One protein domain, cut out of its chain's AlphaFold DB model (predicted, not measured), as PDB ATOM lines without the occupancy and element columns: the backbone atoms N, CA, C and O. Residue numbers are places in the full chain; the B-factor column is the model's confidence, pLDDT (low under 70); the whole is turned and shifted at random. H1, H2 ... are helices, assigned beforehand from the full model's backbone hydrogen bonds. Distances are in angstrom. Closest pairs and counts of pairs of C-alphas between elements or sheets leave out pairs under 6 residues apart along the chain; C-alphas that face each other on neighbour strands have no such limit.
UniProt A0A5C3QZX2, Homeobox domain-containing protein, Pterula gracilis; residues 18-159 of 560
ATOM      1  N   ALA A  18     -33.733 -67.356  77.118       64.88
ATOM      2  CA  ALA A  18     -32.315 -67.686  76.948       64.88
ATOM      3  C   ALA A  18     -31.736 -68.447  78.160       64.88
ATOM      4  O   ALA A  18     -31.019 -69.436  77.983       64.88
ATOM      5  N   GLU A  19     -32.095 -68.043  79.383       70.75
ATOM      6  CA  GLU A  19     -31.689 -68.698  80.635       70.75
ATOM      7  C   GLU A  19     -32.255 -70.127  80.736       70.75
ATOM      8  O   GLU A  19     -31.525 -71.074  81.033       70.75
ATOM      9  N   VAL A  20     -33.540 -70.315  80.408       66.25
ATOM     10  CA  VAL A  20     -34.191 -71.639  80.376       66.25
ATOM     11  C   VAL A  20     -33.524 -72.548  79.343       66.25
ATOM     12  O   VAL A  20     -33.196 -73.694  79.652       66.25
ATOM     13  N   THR A  21     -33.233 -72.028  78.149       62.00
ATOM     14  CA  THR A  21     -32.542 -72.786  77.093       62.00
ATOM     15  C   THR A  21     -31.129 -73.190  77.529       62.00
ATOM     16  O   THR A  21     -30.703 -74.327  77.317       62.00
ATOM     17  N   ARG A  22     -30.402 -72.291  78.204       74.94
ATOM     18  CA  ARG A  22     -29.066 -72.559  78.754       74.94
ATOM     19  C   ARG A  22     -29.103 -73.616  79.858       74.94
ATOM     20  O   ARG A  22     -28.298 -74.546  79.827       74.94
ATOM     21  N   ASN A  23     -30.040 -73.512  80.796       71.94
ATOM     22  CA  ASN A  23     -30.195 -74.469  81.892       71.94
ATOM     23  C   ASN A  23     -30.625 -75.845  81.388       71.94
ATOM     24  O   ASN A  23     -30.127 -76.857  81.871       71.94
ATOM     25  N   MET A  24     -31.464 -75.897  80.356       61.28
ATOM     26  CA  MET A  24     -31.850 -77.139  79.696       61.28
ATOM     27  C   MET A  24     -30.669 -77.775  78.952       61.28
ATOM     28  O   MET A  24     -30.447 -78.977  79.075       61.28
ATOM     29  N   LYS A  25     -29.835 -76.975  78.275       60.41
ATOM     30  CA  LYS A  25     -28.588 -77.444  77.650       60.41
ATOM     31  C   LYS A  25     -27.592 -77.987  78.679       60.41
ATOM     32  O   LYS A  25     -27.001 -79.036  78.445       60.41
ATOM     33  N   LEU A  26     -27.429 -77.318  79.822       71.19
ATOM     34  CA  LEU A  26     -26.562 -77.774  80.914       71.19
ATOM     35  C   LEU A  26     -27.122 -79.012  81.621       71.19
ATOM     36  O   LEU A  26     -26.359 -79.913  81.950       71.19
ATOM     37  N   TRP A  27     -28.440 -79.097  81.813       74.25
ATOM     38  CA  TRP A  27     -29.100 -80.283  82.355       74.25
ATOM     39  C   TRP A  27     -28.924 -81.482  81.425       74.25
ATOM     40  O   TRP A  27     -28.525 -82.552  81.884       74.25
ATOM     41  N   LEU A  28     -29.124 -81.289  80.116       56.91
ATOM     42  CA  LEU A  28     -28.828 -82.296  79.102       56.91
ATOM     43  C   LEU A  28     -27.347 -82.676  79.168       56.91
ATOM     44  O   LEU A  28     -27.048 -83.845  79.361       56.91
ATOM     45  N   GLN A  29     -26.410 -81.727  79.135       62.00
ATOM     46  CA  GLN A  29     -24.971 -82.014  79.228       62.00
ATOM     47  C   GLN A  29     -24.559 -82.723  80.529       62.00
ATOM     48  O   GLN A  29     -23.712 -83.606  80.479       62.00
ATOM     49  N   ALA A  30     -25.155 -82.404  81.680       68.94
ATOM     50  CA  ALA A  30     -24.865 -83.055  82.961       68.94
ATOM     51  C   ALA A  30     -25.473 -84.465  83.051       68.94
ATOM     52  O   ALA A  30     -24.869 -85.381  83.617       68.94
ATOM     53  N   ARG A  31     -26.655 -84.669  82.457       58.66
ATOM     54  CA  ARG A  31     -27.252 -85.999  82.290       58.66
ATOM     55  C   ARG A  31     -26.419 -86.835  81.310       58.66
ATOM     56  O   ARG A  31     -26.191 -88.009  81.574       58.66
ATOM     57  N   LEU A  32     -25.904 -86.216  80.244       51.72
ATOM     58  CA  LEU A  32     -25.112 -86.831  79.171       51.72
ATOM     59  C   LEU A  32     -23.668 -87.133  79.583       51.72
ATOM     60  O   LEU A  32     -23.175 -88.219  79.299       51.72
ATOM     61  N   GLY A  33     -23.007 -86.253  80.332       49.09
ATOM     62  CA  GLY A  33     -21.665 -86.477  80.879       49.09
ATOM     63  C   GLY A  33     -21.609 -87.655  81.856       49.09
ATOM     64  O   GLY A  33     -20.574 -88.298  81.994       49.09
ATOM     65  N   ASN A  34     -22.744 -87.995  82.472       47.09
ATOM     66  CA  ASN A  34     -22.894 -89.180  83.314       47.09
ATOM     67  C   ASN A  34     -23.273 -90.458  82.538       47.09
ATOM     68  O   ASN A  34     -23.272 -91.539  83.127       47.09
ATOM     69  N   THR A  35     -23.563 -90.392  81.229       42.56
ATOM     70  CA  THR A  35     -23.935 -91.593  80.449       42.56
ATOM     71  C   THR A  35     -22.768 -92.484  80.037       42.56
ATOM     72  O   THR A  35     -22.981 -93.679  79.857       42.56
ATOM     73  N   THR A  36     -21.527 -91.991  80.029       44.66
ATOM     74  CA  THR A  36     -20.343 -92.873  79.965       44.66
ATOM     75  C   THR A  36     -20.270 -93.810  81.176       44.66
ATOM     76  O   THR A  36     -19.717 -94.900  81.080       44.66
ATOM     77  N   ARG A  37     -20.907 -93.440  82.298       40.31
ATOM     78  CA  ARG A  37     -21.045 -94.269  83.504       40.31
ATOM     79  C   ARG A  37     -22.336 -95.104  83.542       40.31
ATOM     80  O   ARG A  37     -22.421 -96.030  84.339       40.31
ATOM     81  N   LEU A  38     -23.312 -94.818  82.672       39.47
ATOM     82  CA  LEU A  38     -24.557 -95.591  82.496       39.47
ATOM     83  C   LEU A  38     -24.451 -96.670  81.413       39.47
ATOM     84  O   LEU A  38     -25.464 -97.263  81.046       39.47
ATOM     85  N   GLN A  39     -23.236 -97.011  80.971       46.34
ATOM     86  CA  GLN A  39     -23.030 -98.264  80.250       46.34
ATOM     87  C   GLN A  39     -23.539 -99.478  81.047       46.34
ATOM     88  O   GLN A  39     -23.737-100.504  80.435       46.34
ATOM     89  N   SER A  40     -23.806 -99.414  82.359       47.72
ATOM     90  CA  SER A  40     -23.953-100.618  83.186       47.72
ATOM     91  C   SER A  40     -25.352-101.222  83.401       47.72
ATOM     92  O   SER A  40     -25.377-102.378  83.807       47.72
ATOM     93  N   SER A  41     -26.497-100.556  83.171       47.84
ATOM     94  CA  SER A  41     -27.755-101.083  83.769       47.84
ATOM     95  C   SER A  41     -28.931-101.436  82.849       47.84
ATOM     96  O   SER A  41     -29.653-102.362  83.203       47.84
ATOM     97  N   SER A  42     -29.174-100.765  81.716       50.28
ATOM     98  CA  SER A  42     -30.400-101.025  80.918       50.28
ATOM     99  C   SER A  42     -30.183-101.302  79.428       50.28
ATOM    100  O   SER A  42     -31.049-101.906  78.805       50.28
ATOM    101  N   GLU A  43     -29.025-100.958  78.857       53.12
ATOM    102  CA  GLU A  43     -28.704-101.230  77.438       53.12
ATOM    103  C   GLU A  43     -27.821-102.473  77.236       53.12
ATOM    104  O   GLU A  43     -28.002-103.207  76.264       53.12
ATOM    105  N   ILE A  44     -26.940-102.785  78.199       57.56
ATOM    106  CA  ILE A  44     -26.219-104.071  78.256       57.56
ATOM    107  C   ILE A  44     -27.160-105.284  78.189       57.56
ATOM    108  O   ILE A  44     -26.814-106.225  77.477       57.56
ATOM    109  N   PRO A  45     -28.328-105.312  78.865       65.06
ATOM    110  CA  PRO A  45     -29.240-106.446  78.805       65.06
ATOM    111  C   PRO A  45     -29.725-106.739  77.388       65.06
ATOM    112  O   PRO A  45     -29.745-107.900  77.010       65.06
ATOM    113  N   LEU A  46     -30.051-105.722  76.578       59.59
ATOM    114  CA  LEU A  46     -30.525-105.929  75.204       59.59
ATOM    115  C   LEU A  46     -29.411-106.449  74.291       59.59
ATOM    116  O   LEU A  46     -29.627-107.406  73.553       59.59
ATOM    117  N   ILE A  47     -28.207-105.876  74.386       60.06
ATOM    118  CA  ILE A  47     -27.054-106.326  73.594       60.06
ATOM    119  C   ILE A  47     -26.619-107.734  74.027       60.06
ATOM    120  O   ILE A  47     -26.326-108.579  73.186       60.06
ATOM    121  N   ASN A  48     -26.600-108.027  75.327       67.69
ATOM    122  CA  ASN A  48     -26.244-109.355  75.828       67.69
ATOM    123  C   ASN A  48     -27.328-110.395  75.515       67.69
ATOM    124  O   ASN A  48     -26.996-111.514  75.134       67.69
ATOM    125  N   LEU A  49     -28.610-110.030  75.615       71.88
ATOM    126  CA  LEU A  49     -29.724-110.893  75.223       71.88
ATOM    127  C   LEU A  49     -29.639-111.210  73.731       71.88
ATOM    128  O   LEU A  49     -29.724-112.377  73.359       71.88
ATOM    129  N   ALA A  50     -29.385-110.209  72.885       65.56
ATOM    130  CA  ALA A  50     -29.128-110.403  71.464       65.56
ATOM    131  C   ALA A  50     -27.981-111.401  71.239       65.56
ATOM    132  O   ALA A  50     -28.186-112.440  70.616       65.56
ATOM    133  N   VAL A  51     -26.805-111.165  71.819       65.62
ATOM    134  CA  VAL A  51     -25.641-112.053  71.649       65.62
ATOM    135  C   VAL A  51     -25.921-113.489  72.122       65.62
ATOM    136  O   VAL A  51     -25.517-114.444  71.458       65.62
ATOM    137  N   ASN A  52     -26.664-113.675  73.215       70.44
ATOM    138  CA  ASN A  52     -27.037-115.006  73.701       70.44
ATOM    139  C   ASN A  52     -28.055-115.696  72.779       70.44
ATOM    140  O   ASN A  52     -27.935-116.887  72.501       70.44
ATOM    141  N   THR A  53     -29.019-114.940  72.247       74.00
ATOM    142  CA  THR A  53     -30.013-115.464  71.297       74.00
ATOM    143  C   THR A  53     -29.354-115.867  69.974       74.00
ATOM    144  O   THR A  53     -29.727-116.881  69.388       74.00
ATOM    145  N   PHE A  54     -28.351-115.103  69.519       71.69
ATOM    146  CA  PHE A  54     -27.519-115.459  68.365       71.69
ATOM    147  C   PHE A  54     -26.825-116.793  68.588       71.69
ATOM    148  O   PHE A  54     -26.876-117.668  67.732       71.69
ATOM    149  N   HIS A  55     -26.197-116.952  69.754       67.50
ATOM    150  CA  HIS A  55     -25.435-118.150  70.069       67.50
ATOM    151  C   HIS A  55     -26.306-119.410  70.022       67.50
ATOM    152  O   HIS A  55     -25.903-120.390  69.402       67.50
ATOM    153  N   LEU A  56     -27.515-119.348  70.591       74.00
ATOM    154  CA  LEU A  56     -28.473-120.458  70.582       74.00
ATOM    155  C   LEU A  56     -28.989-120.777  69.171       74.00
ATOM    156  O   LEU A  56     -29.025-121.941  68.782       74.00
ATOM    157  N   LYS A  57     -29.345-119.757  68.372       71.12
ATOM    158  CA  LYS A  57     -29.789-119.965  66.981       71.12
ATOM    159  C   LYS A  57     -28.674-120.518  66.096       71.12
ATOM    160  O   LYS A  57     -28.929-121.424  65.309       71.12
ATOM    161  N   ALA A  58     -27.453-120.006  66.243       65.81
ATOM    162  CA  ALA A  58     -26.291-120.521  65.533       65.81
ATOM    163  C   ALA A  58     -26.056-121.994  65.900       65.81
ATOM    164  O   ALA A  58     -25.980-122.827  65.004       65.81
ATOM    165  N   GLN A  59     -26.036-122.337  67.194       68.31
ATOM    166  CA  GLN A  59     -25.888-123.726  67.646       68.31
ATOM    167  C   GLN A  59     -26.961-124.656  67.064       68.31
ATOM    168  O   GLN A  59     -26.620-125.707  66.531       68.31
ATOM    169  N   HIS A  60     -28.236-124.262  67.100       70.19
ATOM    170  CA  HIS A  60     -29.334-125.088  66.590       70.19
ATOM    171  C   HIS A  60     -29.245-125.328  65.074       70.19
ATOM    172  O   HIS A  60     -29.494-126.430  64.593       70.19
ATOM    173  N   LEU A  61     -28.863-124.305  64.305       66.44
ATOM    174  CA  LEU A  61     -28.702-124.426  62.852       66.44
ATOM    175  C   LEU A  61     -27.490-125.273  62.459       66.44
ATOM    176  O   LEU A  61     -27.477-125.854  61.378       66.44
ATOM    177  N   LEU A  62     -26.489-125.352  63.332       61.66
ATOM    178  CA  LEU A  62     -25.283-126.143  63.121       61.66
ATOM    179  C   LEU A  62     -25.480-127.611  63.501       61.66
ATOM    180  O   LEU A  62     -25.024-128.474  62.760       61.66
ATOM    181  N   LEU A  63     -26.227-127.893  64.573       67.88
ATOM    182  CA  LEU A  63     -26.667-129.255  64.906       67.88
ATOM    183  C   LEU A  63     -27.589-129.831  63.820       67.88
ATOM    184  O   LEU A  63     -27.511-131.005  63.495       67.88
ATOM    185  N   GLY A  64     -28.408-128.992  63.180       63.62
ATOM    186  CA  GLY A  64     -29.202-129.400  62.015       63.62
ATOM    187  C   GLY A  64     -28.410-129.537  60.706       63.62
ATOM    188  O   GLY A  64     -28.989-129.910  59.688       63.62
ATOM    189  N   ALA A  65     -27.113-129.203  60.690       56.25
ATOM    190  CA  ALA A  65     -26.278-129.181  59.487       56.25
ATOM    191  C   ALA A  65     -25.220-130.297  59.443       56.25
ATOM    192  O   ALA A  65     -24.333-130.228  58.593       56.25
ATOM    193  N   GLU A  66     -25.315-131.327  60.293       51.34
ATOM    194  CA  GLU A  66     -24.343-132.435  60.357       51.34
ATOM    195  C   GLU A  66     -24.127-133.154  59.009       51.34
ATOM    196  O   GLU A  66     -23.046-133.683  58.766       51.34
ATOM    197  N   ASN A  67     -25.087-133.063  58.080       56.59
ATOM    198  CA  ASN A  67     -25.001-133.652  56.738       56.59
ATOM    199  C   ASN A  67     -24.568-132.677  55.622       56.59
ATOM    200  O   ASN A  67     -24.571-133.042  54.447       56.59
ATOM    201  N   VAL A  68     -24.227-131.420  55.932       57.53
ATOM    202  CA  VAL A  68     -23.853-130.420  54.915       57.53
ATOM    203  C   VAL A  68     -22.338-130.383  54.741       57.53
ATOM    204  O   VAL A  68     -21.595-130.187  55.702       57.53
ATOM    205  N   ALA A  69     -21.871-130.517  53.496       58.81
ATOM    206  CA  ALA A  69     -20.446-130.517  53.187       58.81
ATOM    207  C   ALA A  69     -19.723-129.264  53.754       58.81
ATOM    208  O   ALA A  69     -20.224-128.141  53.600       58.81
ATOM    209  N   PRO A  70     -18.522-129.420  54.357       60.19
ATOM    210  CA  PRO A  70     -17.764-128.349  55.022       60.19
ATOM    211  C   PRO A  70     -17.522-127.088  54.183       60.19
ATOM    212  O   PRO A  70     -17.361-125.998  54.728       60.19
ATOM    213  N   SER A  71     -17.514-127.218  52.856       62.41
ATOM    214  CA  SER A  71     -17.306-126.115  51.915       62.41
ATOM    215  C   SER A  71     -18.453-125.097  51.883       62.41
ATOM    216  O   SER A  71     -18.212-123.940  51.550       62.41
ATOM    217  N   TYR A  72     -19.678-125.479  52.268       68.31
ATOM    218  CA  TYR A  72     -20.861-124.599  52.226       68.31
ATOM    219  C   TYR A  72     -21.211-123.958  53.576       68.31
ATOM    220  O   TYR A  72     -22.030-123.035  53.641       68.31
ATOM    221  N   LEU A  73     -20.576-124.415  54.656       67.00
ATOM    222  CA  LEU A  73     -20.768-123.894  56.009       67.00
ATOM    223  C   LEU A  73     -20.502-122.380  56.129       67.00
ATOM    224  O   LEU A  73     -21.333-121.704  56.736       67.00
ATOM    225  N   PRO A  74     -19.442-121.799  55.529       73.06
ATOM    226  CA  PRO A  74     -19.193-120.360  55.622       73.06
ATOM    227  C   PRO A  74     -20.333-119.507  55.049       73.06
ATOM    228  O   PRO A  74     -20.730-118.525  55.673       73.06
ATOM    229  N   SER A  75     -20.900-119.909  53.908       74.56
ATOM    230  CA  SER A  75     -21.968-119.160  53.236       74.56
ATOM    231  C   SER A  75     -23.288-119.221  54.004       74.56
ATOM    232  O   SER A  75     -23.960-118.204  54.156       74.56
ATOM    233  N   ARG A  76     -23.653-120.386  54.559       75.25
ATOM    234  CA  ARG A  76     -24.849-120.501  55.412       75.25
ATOM    235  C   ARG A  76     -24.696-119.748  56.730       75.25
ATOM    236  O   ARG A  76     -25.634-119.083  57.156       75.25
ATOM    237  N   VAL A  77     -23.523-119.820  57.360       76.56
ATOM    238  CA  VAL A  77     -23.246-119.072  58.595       76.56
ATOM    239  C   VAL A  77     -23.324-117.565  58.342       76.56
ATOM    240  O   VAL A  77     -23.893-116.862  59.170       76.56
ATOM    241  N   ALA A  78     -22.830-117.076  57.200       76.62
ATOM    242  CA  ALA A  78     -22.952-115.668  56.822       76.62
ATOM    243  C   ALA A  78     -24.422-115.224  56.704       76.62
ATOM    244  O   ALA A  78     -24.806-114.254  57.346       76.62
ATOM    245  N   LEU A  79     -25.269-115.987  56.001       81.50
ATOM    246  CA  LEU A  79     -26.696-115.659  55.859       81.50
ATOM    247  C   LEU A  79     -27.430-115.599  57.205       81.50
ATOM    248  O   LEU A  79     -28.224-114.695  57.452       81.50
ATOM    249  N   VAL A  80     -27.139-116.543  58.102       80.00
ATOM    250  CA  VAL A  80     -27.737-116.585  59.445       80.00
ATOM    251  C   VAL A  80     -27.248-115.421  60.304       80.00
ATOM    252  O   VAL A  80     -28.021-114.846  61.071       80.00
ATOM    253  N   VAL A  81     -25.964-115.071  60.188       79.75
ATOM    254  CA  VAL A  81     -25.379-113.894  60.836       79.75
ATOM    255  C   VAL A  81     -26.073-112.624  60.356       79.75
ATOM    256  O   VAL A  81     -26.439-111.802  61.196       79.75
ATOM    257  N   ASP A  82     -26.307-112.493  59.052       81.38
ATOM    258  CA  ASP A  82     -26.936-111.317  58.457       81.38
ATOM    259  C   ASP A  82     -28.409-111.196  58.863       81.38
ATOM    260  O   ASP A  82     -28.813-110.155  59.382       81.38
ATOM    261  N   GLU A  83     -29.206-112.263  58.742       85.31
ATOM    262  CA  GLU A  83     -30.617-112.260  59.162       85.31
ATOM    263  C   GLU A  83     -30.748-111.925  60.656       85.31
ATOM    264  O   GLU A  83     -31.581-111.113  61.081       85.31
ATOM    265  N   PHE A  84     -29.873-112.515  61.473       83.38
ATOM    266  CA  PHE A  84     -29.835-112.234  62.896       83.38
ATOM    267  C   PHE A  84     -29.449-110.778  63.181       83.38
ATOM    268  O   PHE A  84     -30.104-110.119  63.993       83.38
ATOM    269  N   TYR A  85     -28.406-110.267  62.523       83.12
ATOM    270  CA  TYR A  85     -27.947-108.890  62.670       83.12
ATOM    271  C   TYR A  85     -29.056-107.902  62.310       83.12
ATOM    272  O   TYR A  85     -29.370-107.023  63.114       83.12
ATOM    273  N   VAL A  86     -29.722-108.104  61.171       85.62
ATOM    274  CA  VAL A  86     -30.861-107.289  60.727       85.62
ATOM    275  C   VAL A  86     -31.992-107.325  61.758       85.62
ATOM    276  O   VAL A  86     -32.493-106.275  62.165       85.62
ATOM    277  N   SER A  87     -32.351-108.507  62.268       88.06
ATOM    278  CA  SER A  87     -33.390-108.647  63.298       88.06
ATOM    279  C   SER A  87     -33.065-107.861  64.577       88.06
ATOM    280  O   SER A  87     -33.941-107.213  65.159       88.06
ATOM    281  N   GLN A  88     -31.809-107.885  65.029       84.38
ATOM    282  CA  GLN A  88     -31.396-107.145  66.225       84.38
ATOM    283  C   GLN A  88     -31.291-105.643  65.981       84.38
ATOM    284  O   GLN A  88     -31.675-104.860  66.850       84.38
ATOM    285  N   MET A  89     -30.840-105.237  64.796       83.75
ATOM    286  CA  MET A  89     -30.820-103.838  64.381       83.75
ATOM    287  C   MET A  89     -32.225-103.235  64.384       83.75
ATOM    288  O   MET A  89     -32.417-102.149  64.929       83.75
ATOM    289  N   LEU A  90     -33.229-103.961  63.886       86.06
ATOM    290  CA  LEU A  90     -34.627-103.521  63.929       86.06
ATOM    291  C   LEU A  90     -35.157-103.382  65.365       86.06
ATOM    292  O   LEU A  90     -35.846-102.410  65.681       86.06
ATOM    293  N   LYS A  91     -34.807-104.309  66.266       86.88
ATOM    294  CA  LYS A  91     -35.177-104.216  67.691       86.88
ATOM    295  C   LYS A  91     -34.527-103.016  68.374       86.88
ATOM    296  O   LYS A  91     -35.198-102.309  69.125       86.88
ATOM    297  N   LEU A  92     -33.248-102.768  68.095       83.06
ATOM    298  CA  LEU A  92     -32.517-101.612  68.609       83.06
ATOM    299  C   LEU A  92     -33.125-100.304  68.085       83.06
ATOM    300  O   LEU A  92     -33.380 -99.393  68.870       83.06
ATOM    301  N   LYS A  93     -33.421-100.242  66.780       82.56
ATOM    302  CA  LYS A  93     -34.100 -99.118  66.122       82.56
ATOM    303  C   LYS A  93     -35.433 -98.808  66.808       82.56
ATOM    304  O   LYS A  93     -35.657 -97.669  67.211       82.56
ATOM    305  N   LYS A  94     -36.271 -99.829  67.024       87.62
ATOM    306  CA  LYS A  94     -37.555 -99.696  67.730       87.62
ATOM    307  C   LYS A  94     -37.377 -99.187  69.165       87.62
ATOM    308  O   LYS A  94     -38.014 -98.215  69.547       87.62
ATOM    309  N   ALA A  95     -36.459 -99.776  69.932       85.06
ATOM    310  CA  ALA A  95     -36.206 -99.365  71.314       85.06
ATOM    311  C   ALA A  95     -35.686 -97.918  71.425       85.06
ATOM    312  O   ALA A  95     -36.024 -97.206  72.371       85.06
ATOM    313  N   LEU A  96     -34.867 -97.461  70.473       83.00
ATOM    314  CA  LEU A  96     -34.409 -96.069  70.419       83.00
ATOM    315  C   LEU A  96     -35.551 -95.112  70.064       83.00
ATOM    316  O   LEU A  96     -35.649 -94.052  70.678       83.00
ATOM    317  N   ALA A  97     -36.425 -95.498  69.131       83.38
ATOM    318  CA  ALA A  97     -37.606 -94.717  68.771       83.38
ATOM    319  C   ALA A  97     -38.583 -94.574  69.953       83.38
ATOM    320  O   ALA A  97     -39.023 -93.462  70.247       83.38
ATOM    321  N   ASP A  98     -38.855 -95.662  70.679       86.62
ATOM    322  CA  ASP A  98     -39.722 -95.653  71.862       86.62
ATOM    323  C   ASP A  98     -39.134 -94.767  72.976       86.62
ATOM    324  O   ASP A  98     -39.829 -93.929  73.551       86.62
ATOM    325  N   ASN A  99     -37.822 -94.865  73.227       85.81
ATOM    326  CA  ASN A  99     -37.139 -94.005  74.200       85.81
ATOM    327  C   ASN A  99     -37.153 -92.526  73.797       85.81
ATOM    328  O   ASN A  99     -37.363 -91.660  74.655       85.81
ATOM    329  N   LEU A 100     -36.939 -92.218  72.514       86.25
ATOM    330  CA  LEU A 100     -37.024 -90.854  71.997       86.25
ATOM    331  C   LEU A 100     -38.436 -90.297  72.206       86.25
ATOM    332  O   LEU A 100     -38.567 -89.211  72.768       86.25
ATOM    333  N   ARG A 101     -39.473 -91.059  71.841       86.38
ATOM    334  CA  ARG A 101     -40.879 -90.677  72.038       86.38
ATOM    335  C   ARG A 101     -41.184 -90.393  73.508       86.38
ATOM    336  O   ARG A 101     -41.598 -89.283  73.827       86.38
ATOM    337  N   SER A 102     -40.872 -91.321  74.413       88.38
ATOM    338  CA  SER A 102     -41.098 -91.120  75.852       88.38
ATOM    339  C   SER A 102     -40.292 -89.953  76.429       88.38
ATOM    340  O   SER A 102     -40.712 -89.315  77.394       88.38
ATOM    341  N   THR A 103     -39.115 -89.653  75.869       86.62
ATOM    342  CA  THR A 103     -38.327 -88.482  76.281       86.62
ATOM    343  C   THR A 103     -38.992 -87.187  75.830       86.62
ATOM    344  O   THR A 103     -39.054 -86.239  76.611       86.62
ATOM    345  N   LEU A 104     -39.499 -87.146  74.595       85.25
ATOM    346  CA  LEU A 104     -40.214 -85.992  74.057       85.25
ATOM    347  C   LEU A 104     -41.526 -85.741  74.811       85.25
ATOM    348  O   LEU A 104     -41.778 -84.600  75.176       85.25
ATOM    349  N   GLU A 105     -42.293 -86.785  75.135       88.19
ATOM    350  CA  GLU A 105     -43.519 -86.688  75.947       88.19
ATOM    351  C   GLU A 105     -43.228 -86.107  77.340       88.19
ATOM    352  O   GLU A 105     -43.828 -85.114  77.743       88.19
ATOM    353  N   ARG A 106     -42.214 -86.628  78.044       88.56
ATOM    354  CA  ARG A 106     -41.819 -86.107  79.367       88.56
ATOM    355  C   ARG A 106     -41.296 -84.674  79.323       88.56
ATOM    356  O   ARG A 106     -41.410 -83.948  80.310       88.56
ATOM    357  N   LEU A 107     -40.643 -84.283  78.229       86.06
ATOM    358  CA  LEU A 107     -40.205 -82.902  78.034       86.06
ATOM    359  C   LEU A 107     -41.401 -81.992  77.761       86.06
ATOM    360  O   LEU A 107     -41.470 -80.919  78.357       86.06
ATOM    361  N   HIS A 108     -42.353 -82.438  76.942       87.00
ATOM    362  CA  HIS A 108     -43.591 -81.715  76.674       87.00
ATOM    363  C   HIS A 108     -44.381 -81.445  77.960       87.00
ATOM    364  O   HIS A 108     -44.760 -80.309  78.215       87.00
ATOM    365  N   GLU A 109     -44.539 -82.457  78.818       90.38
ATOM    366  CA  GLU A 109     -45.248 -82.330  80.100       90.38
ATOM    367  C   GLU A 109     -44.571 -81.359  81.078       90.38
ATOM    368  O   GLU A 109     -45.233 -80.693  81.871       90.38
ATOM    369  N   ARG A 110     -43.234 -81.299  81.070       89.38
ATOM    370  CA  ARG A 110     -42.462 -80.548  82.075       89.38
ATOM    371  C   ARG A 110     -42.115 -79.133  81.667       89.38
ATOM    372  O   ARG A 110     -41.772 -78.327  82.530       89.38
ATOM    373  N   THR A 111     -42.094 -78.851  80.374       82.75
ATOM    374  CA  THR A 111     -41.555 -77.596  79.874       82.75
ATOM    375  C   THR A 111     -42.525 -76.943  78.908       82.75
ATOM    376  O   THR A 111     -42.857 -77.497  77.870       82.75
ATOM    377  N   SER A 112     -42.919 -75.706  79.212       79.00
ATOM    378  CA  SER A 112     -43.661 -74.835  78.289       79.00
ATOM    379  C   SER A 112     -42.791 -74.332  77.126       79.00
ATOM    380  O   SER A 112     -43.179 -73.406  76.416       79.00
ATOM    381  N   CYS A 113     -41.571 -74.858  76.963       68.62
ATOM    382  CA  CYS A 113     -40.647 -74.410  75.934       68.62
ATOM    383  C   CYS A 113     -40.905 -75.135  74.608       68.62
ATOM    384  O   CYS A 113     -41.359 -76.277  74.552       68.62
ATOM    385  N   SER A 114     -40.618 -74.436  73.511       82.19
ATOM    386  CA  SER A 114     -40.874 -74.944  72.167       82.19
ATOM    387  C   SER A 114     -39.989 -76.156  71.865       82.19
ATOM    388  O   SER A 114     -38.779 -76.022  71.655       82.19
ATOM    389  N   ILE A 115     -40.617 -77.334  71.790       84.00
ATOM    390  CA  ILE A 115     -40.003 -78.623  71.419       84.00
ATOM    391  C   ILE A 115     -39.190 -78.507  70.125       84.00
ATOM    392  O   ILE A 115     -38.134 -79.131  70.005       84.00
ATOM    393  N   ARG A 116     -39.616 -77.640  69.190       83.00
ATOM    394  CA  ARG A 116     -38.916 -77.389  67.918       83.00
ATOM    395  C   ARG A 116     -37.448 -77.002  68.104       83.00
ATOM    396  O   ARG A 116     -36.626 -77.358  67.270       83.00
ATOM    397  N   SER A 117     -37.106 -76.308  69.191       85.25
ATOM    398  CA  SER A 117     -35.733 -75.843  69.430       85.25
ATOM    399  C   SER A 117     -34.776 -76.941  69.921       85.25
ATOM    400  O   SER A 117     -33.568 -76.844  69.712       85.25
ATOM    401  N   VAL A 118     -35.299 -77.999  70.552       83.88
ATOM    402  CA  VAL A 118     -34.494 -79.039  71.224       83.88
ATOM    403  C   VAL A 118     -34.537 -80.370  70.469       83.88
ATOM    404  O   VAL A 118     -33.579 -81.144  70.533       83.88
ATOM    405  N   ALA A 119     -35.603 -80.621  69.702       83.88
ATOM    406  CA  ALA A 119     -35.792 -81.856  68.947       83.88
ATOM    407  C   ALA A 119     -34.594 -82.240  68.048       83.88
ATOM    408  O   ALA A 119     -34.178 -83.396  68.126       83.88
ATOM    409  N   PRO A 120     -33.950 -81.327  67.285       85.19
ATOM    410  CA  PRO A 120     -32.812 -81.699  66.435       85.19
ATOM    411  C   PRO A 120     -31.593 -82.190  67.229       85.19
ATOM    412  O   PRO A 120     -30.900 -83.113  66.808       85.19
ATOM    413  N   GLN A 121     -31.335 -81.602  68.405       86.12
ATOM    414  CA  GLN A 121     -30.205 -81.998  69.255       86.12
ATOM    415  C   GLN A 121     -30.440 -83.371  69.887       86.12
ATOM    416  O   GLN A 121     -29.523 -84.192  69.934       86.12
ATOM    417  N   LEU A 122     -31.672 -83.633  70.338       84.62
ATOM    418  CA  LEU A 122     -32.060 -84.949  70.838       84.62
ATOM    419  C   LEU A 122     -31.988 -85.996  69.729       84.62
ATOM    420  O   LEU A 122     -31.416 -87.060  69.948       84.62
ATOM    421  N   LEU A 123     -32.494 -85.687  68.537       85.06
ATOM    422  CA  LEU A 123     -32.443 -86.599  67.402       85.06
ATOM    423  C   LEU A 123     -31.001 -86.978  67.054       85.06
ATOM    424  O   LEU A 123     -30.677 -88.161  67.036       85.06
ATOM    425  N   ASN A 124     -30.120 -85.990  66.869       85.56
ATOM    426  CA  ASN A 124     -28.714 -86.239  66.551       85.56
ATOM    427  C   ASN A 124     -28.025 -87.108  67.619       85.56
ATOM    428  O   ASN A 124     -27.244 -88.009  67.312       85.56
ATOM    429  N   MET A 125     -28.359 -86.885  68.891       86.56
ATOM    430  CA  MET A 125     -27.864 -87.693  70.002       86.56
ATOM    431  C   MET A 125     -28.353 -89.149  69.932       86.56
ATOM    432  O   MET A 125     -27.547 -90.062  70.112       86.56
ATOM    433  N   TYR A 126     -29.643 -89.387  69.671       84.50
ATOM    434  CA  TYR A 126     -30.191 -90.743  69.542       84.50
ATOM    435  C   TYR A 126     -29.645 -91.471  68.308       84.50
ATOM    436  O   TYR A 126     -29.301 -92.647  68.417       84.50
ATOM    437  N   VAL A 127     -29.483 -90.773  67.177       84.44
ATOM    438  CA  VAL A 127     -28.858 -91.311  65.957       84.44
ATOM    439  C   VAL A 127     -27.413 -91.725  66.235       84.44
ATOM    440  O   VAL A 127     -27.053 -92.880  66.015       84.44
ATOM    441  N   THR A 128     -26.610 -90.834  66.827       86.50
ATOM    442  CA  THR A 128     -25.210 -91.129  67.184       86.50
ATOM    443  C   THR A 128     -25.118 -92.313  68.154       86.50
ATOM    444  O   THR A 128     -24.264 -93.189  68.016       86.50
ATOM    445  N   ARG A 129     -26.015 -92.379  69.147       85.12
ATOM    446  CA  ARG A 129     -26.066 -93.497  70.100       85.12
ATOM    447  C   ARG A 129     -26.449 -94.811  69.416       85.12
ATOM    448  O   ARG A 129     -25.847 -95.837  69.722       85.12
ATOM    449  N   GLY A 130     -27.406 -94.771  68.492       84.50
ATOM    450  CA  GLY A 130     -27.820 -95.925  67.700       84.50
ATOM    451  C   GLY A 130     -26.702 -96.462  66.816       84.50
ATOM    452  O   GLY A 130     -26.436 -97.659  66.857       84.50
ATOM    453  N   GLN A 131     -25.988 -95.585  66.107       84.88
ATOM    454  CA  GLN A 131     -24.834 -95.959  65.282       84.88
ATOM    455  C   GLN A 131     -23.721 -96.611  66.115       84.88
ATOM    456  O   GLN A 131     -23.218 -97.673  65.758       84.88
ATOM    457  N   ASN A 132     -23.387 -96.034  67.274       87.44
ATOM    458  CA  ASN A 132     -22.383 -96.612  68.171       87.44
ATOM    459  C   ASN A 132     -22.808 -97.986  68.715       87.44
ATOM    460  O   ASN A 132     -21.996 -98.908  68.780       87.44
ATOM    461  N   ALA A 133     -24.077 -98.143  69.102       83.31
ATOM    462  CA  ALA A 133     -24.600 -99.419  69.584       83.31
ATOM    463  C   ALA A 133     -24.632-100.489  68.477       83.31
ATOM    464  O   ALA A 133     -24.292-101.644  68.740       83.31
ATOM    465  N   ALA A 134     -24.979-100.100  67.247       82.69
ATOM    466  CA  ALA A 134     -24.946-100.961  66.069       82.69
ATOM    467  C   ALA A 134     -23.527-101.469  65.772       82.69
ATOM    468  O   ALA A 134     -23.327-102.672  65.611       82.69
ATOM    469  N   GLU A 135     -22.525-100.586  65.789       86.38
ATOM    470  CA  GLU A 135     -21.135-100.977  65.533       86.38
ATOM    471  C   GLU A 135     -20.589-101.902  66.634       86.38
ATOM    472  O   GLU A 135     -19.946-102.909  66.343       86.38
ATOM    473  N   VAL A 136     -20.915-101.647  67.907       86.75
ATOM    474  CA  VAL A 136     -20.545-102.555  69.009       86.75
ATOM    475  C   VAL A 136     -21.191-103.933  68.838       86.75
ATOM    476  O   VAL A 136     -20.535-104.953  69.064       86.75
ATOM    477  N   LEU A 137     -22.466-103.988  68.439       85.12
ATOM    478  CA  LEU A 137     -23.156-105.246  68.164       85.12
ATOM    479  C   LEU A 137     -22.498-105.994  66.996       85.12
ATOM    480  O   LEU A 137     -22.238-107.193  67.114       85.12
ATOM    481  N   ARG A 138     -22.167-105.282  65.914       84.69
ATOM    482  CA  ARG A 138     -21.467-105.824  64.746       84.69
ATOM    483  C   ARG A 138     -20.127-106.447  65.133       84.69
ATOM    484  O   ARG A 138     -19.887-107.606  64.804       84.69
ATOM    485  N   GLN A 139     -19.284-105.725  65.874       87.94
ATOM    486  CA  GLN A 139     -17.980-106.235  66.314       87.94
ATOM    487  C   GLN A 139     -18.120-107.480  67.196       87.94
ATOM    488  O   GLN A 139     -17.434-108.474  66.974       87.94
ATOM    489  N   ARG A 140     -19.072-107.484  68.138       86.94
ATOM    490  CA  ARG A 140     -19.328-108.656  68.994       86.94
ATOM    491  C   ARG A 140     -19.751-109.887  68.199       86.94
ATOM    492  O   ARG A 140     -19.310-110.990  68.517       86.94
ATOM    493  N   ILE A 141     -20.604-109.710  67.192       84.44
ATOM    494  CA  ILE A 141     -21.028-110.806  66.315       84.44
ATOM    495  C   ILE A 141     -19.833-111.317  65.507       84.44
ATOM    496  O   ILE A 141     -19.590-112.521  65.501       84.44
ATOM    497  N   LEU A 142     -19.032-110.427  64.912       84.00
ATOM    498  CA  LEU A 142     -17.830-110.809  64.164       84.00
ATOM    499  C   LEU A 142     -16.824-111.578  65.028       84.00
ATOM    500  O   LEU A 142     -16.330-112.623  64.604       84.00
ATOM    501  N   ASP A 143     -16.544-111.113  66.243       86.94
ATOM    502  CA  ASP A 143     -15.618-111.784  67.157       86.94
ATOM    503  C   ASP A 143     -16.143-113.155  67.595       86.94
ATOM    504  O   ASP A 143     -15.391-114.134  67.617       86.94
ATOM    505  N   ARG A 144     -17.448-113.272  67.867       84.62
ATOM    506  CA  ARG A 144     -18.078-114.561  68.187       84.62
ATOM    507  C   ARG A 144     -17.991-115.528  67.003       84.62
ATOM    508  O   ARG A 144     -17.642-116.690  67.203       84.62
ATOM    509  N   THR A 145     -18.249-115.052  65.785       83.44
ATOM    510  CA  THR A 145     -18.136-115.844  64.553       83.44
ATOM    511  C   THR A 145     -16.693-116.285  64.302       83.44
ATOM    512  O   THR A 145     -16.461-117.441  63.956       83.44
ATOM    513  N   ARG A 146     -15.698-115.424  64.551       85.56
ATOM    514  CA  ARG A 146     -14.271-115.787  64.462       85.56
ATOM    515  C   ARG A 146     -13.892-116.891  65.444       85.56
ATOM    516  O   ARG A 146     -13.256-117.860  65.039       85.56
ATOM    517  N   LEU A 147     -14.298-116.764  66.710       86.88
ATOM    518  CA  LEU A 147     -14.060-117.795  67.727       86.88
ATOM    519  C   LEU A 147     -14.728-119.118  67.350       86.88
ATOM    520  O   LEU A 147     -14.139-120.178  67.537       86.88
ATOM    521  N   TYR A 148     -15.929-119.052  66.780       81.69
ATOM    522  CA  TYR A 148     -16.644-120.229  66.313       81.69
ATOM    523  C   TYR A 148     -15.925-120.930  65.150       81.69
ATOM    524  O   TYR A 148     -15.691-122.133  65.214       81.69
ATOM    525  N   ILE A 149     -15.507-120.186  64.120       83.06
ATOM    526  CA  ILE A 149     -14.738-120.738  62.992       83.06
ATOM    527  C   ILE A 149     -13.415-121.341  63.483       83.06
ATOM    528  O   ILE A 149     -13.020-122.407  63.021       83.06
ATOM    529  N   ALA A 150     -12.741-120.691  64.434       81.94
ATOM    530  CA  ALA A 150     -11.518-121.217  65.035       81.94
ATOM    531  C   ALA A 150     -11.772-122.520  65.814       81.94
ATOM    532  O   ALA A 150     -11.011-123.473  65.671       81.94
ATOM    533  N   ALA A 151     -12.855-122.591  66.593       79.81
ATOM    534  CA  ALA A 151     -13.246-123.806  67.303       79.81
ATOM    535  C   ALA A 151     -13.588-124.947  66.334       79.81
ATOM    536  O   ALA A 151     -13.125-126.063  66.533       79.81
ATOM    537  N   GLN A 152     -14.320-124.663  65.253       78.12
ATOM    538  CA  GLN A 152     -14.650-125.655  64.227       78.12
ATOM    539  C   GLN A 152     -13.425-126.130  63.450       78.12
ATOM    540  O   GLN A 152     -13.275-127.326  63.225       78.12
ATOM    541  N   ARG A 153     -12.497-125.229  63.108       74.75
ATOM    542  CA  ARG A 153     -11.192-125.636  62.576       74.75
ATOM    543  C   ARG A 153     -10.474-126.559  63.541       74.75
ATOM    544  O   ARG A 153      -9.994-127.589  63.118       74.75
ATOM    545  N   ASN A 154     -10.498-126.290  64.841       71.81
ATOM    546  CA  ASN A 154      -9.916-127.213  65.813       71.81
ATOM    547  C   ASN A 154     -10.679-128.541  65.949       71.81
ATOM    548  O   ASN A 154     -10.103-129.474  66.477       71.81
ATOM    549  N   VAL A 155     -11.930-128.668  65.507       74.25
ATOM    550  CA  VAL A 155     -12.647-129.962  65.467       74.25
ATOM    551  C   VAL A 155     -12.340-130.714  64.168       74.25
ATOM    552  O   VAL A 155     -12.169-131.928  64.173       74.25
ATOM    553  N   ILE A 156     -12.230-129.992  63.053       68.38
ATOM    554  CA  ILE A 156     -11.910-130.557  61.738       68.38
ATOM    555  C   ILE A 156     -10.422-130.938  61.659       68.38
ATOM    556  O   ILE A 156     -10.088-132.055  61.268       68.38
ATOM    557  N   ASP A 157      -9.546-130.024  62.071       65.19
ATOM    558  CA  ASP A 157      -8.086-130.157  62.080       65.19
ATOM    559  C   ASP A 157      -7.587-130.830  63.365       65.19
ATOM    560  O   ASP A 157      -6.542-131.488  63.376       65.19
ATOM    561  N   GLY A 158      -8.324-130.694  64.472       58.50
ATOM    562  CA  GLY A 158      -8.002-131.395  65.707       58.50
ATOM    563  C   GLY A 158      -8.390-132.850  65.595       58.50
ATOM    564  O   GLY A 158      -9.442-133.271  66.055       58.50
ATOM    565  N   LYS A 159      -7.447-133.623  65.060       60.34
ATOM    566  CA  LYS A 159      -7.271-135.035  65.381       60.34
ATOM    567  C   LYS A 159      -8.571-135.834  65.275       60.34
ATOM    568  O   LYS A 159      -8.938-136.522  66.229       60.34
TER     569      LYS A 159
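What this domain is: This is residues 18 to 159 of the 560 residues of the protein "Homeobox domain-containing protein" of Pterula gracilis (UniProt A0A5C3QZX2). What shape do these atoms make? Two long helices, H3 and H4, lie side by side and run opposite ways in a slender rod, with the shorter H2 packed on part of them. H1 is set apart from these three. What is it built of? The 142 printed residues hold four named helices, in the order H1, H2, H3, H4, and no named strand; the class is all helix. How compact is it? It is loose, with a radius of gyration of the C-alphas of 21.1 A and spans of 72 by 23 by 19 A.

How they stand to each other: What does the first helix touch? H1, residues 18 to 33, is apart from H2, residues 44 to 63, from H3, residues 73 to 110, and from H4, residues 119 to 156. How do the other three stand? H2, H3 and H4 form an up-and-down bundle, each running against the one before it. The hairpin of H2 and H3 touches through residues 50 to 58 and 77 to 88 alone, at a shallow tilt of 22 degrees, with the closest C-alphas, of Ala 50 and Gln 88, 6.6 A apart. In the hairpin of H3 and H4, at a shallow tilt of 24 degrees, the closest C-alphas are those of Met 89 and Ala 134, at 6.8 A. And H2 with H4? They only just touch, with 3 pairs of C-alphas within 8 A, through residues 47 to 51 and 137 to 141 alone; the closest C-alphas are those of Ile 47 and Leu 137, at 6.8 A. They run the same way at a shallow tilt of 33 degrees, only just short of steep. What do the backbones show? In H1, H2, H3 and H4 every O i to N i+4 pair is within hydrogen-bond range.

Where its parts are: Where do the helices begin and end? H1 starts at C-alpha 18, (-32.315, -67.686, 76.948), and H4 ends at C-alpha 156, (-11.910, -130.557, 61.738). How long are they? From first to last C-alpha, H1 measures 22.0 A, H2 28.5 A, H3 55.0 A and H4 54.7 A.

The domain as a whole: How far does it reach? The two C-alphas farthest apart, of Ala 18 and Lys 159, are 72.8 A apart. Are there cuts or long links? The printed part has no cut, and its three links are short. Where is confidence low? The mean pLDDT of the printed part is 74.2, and 49 residues are under 70, among them 28 to 48 and 61 to 73.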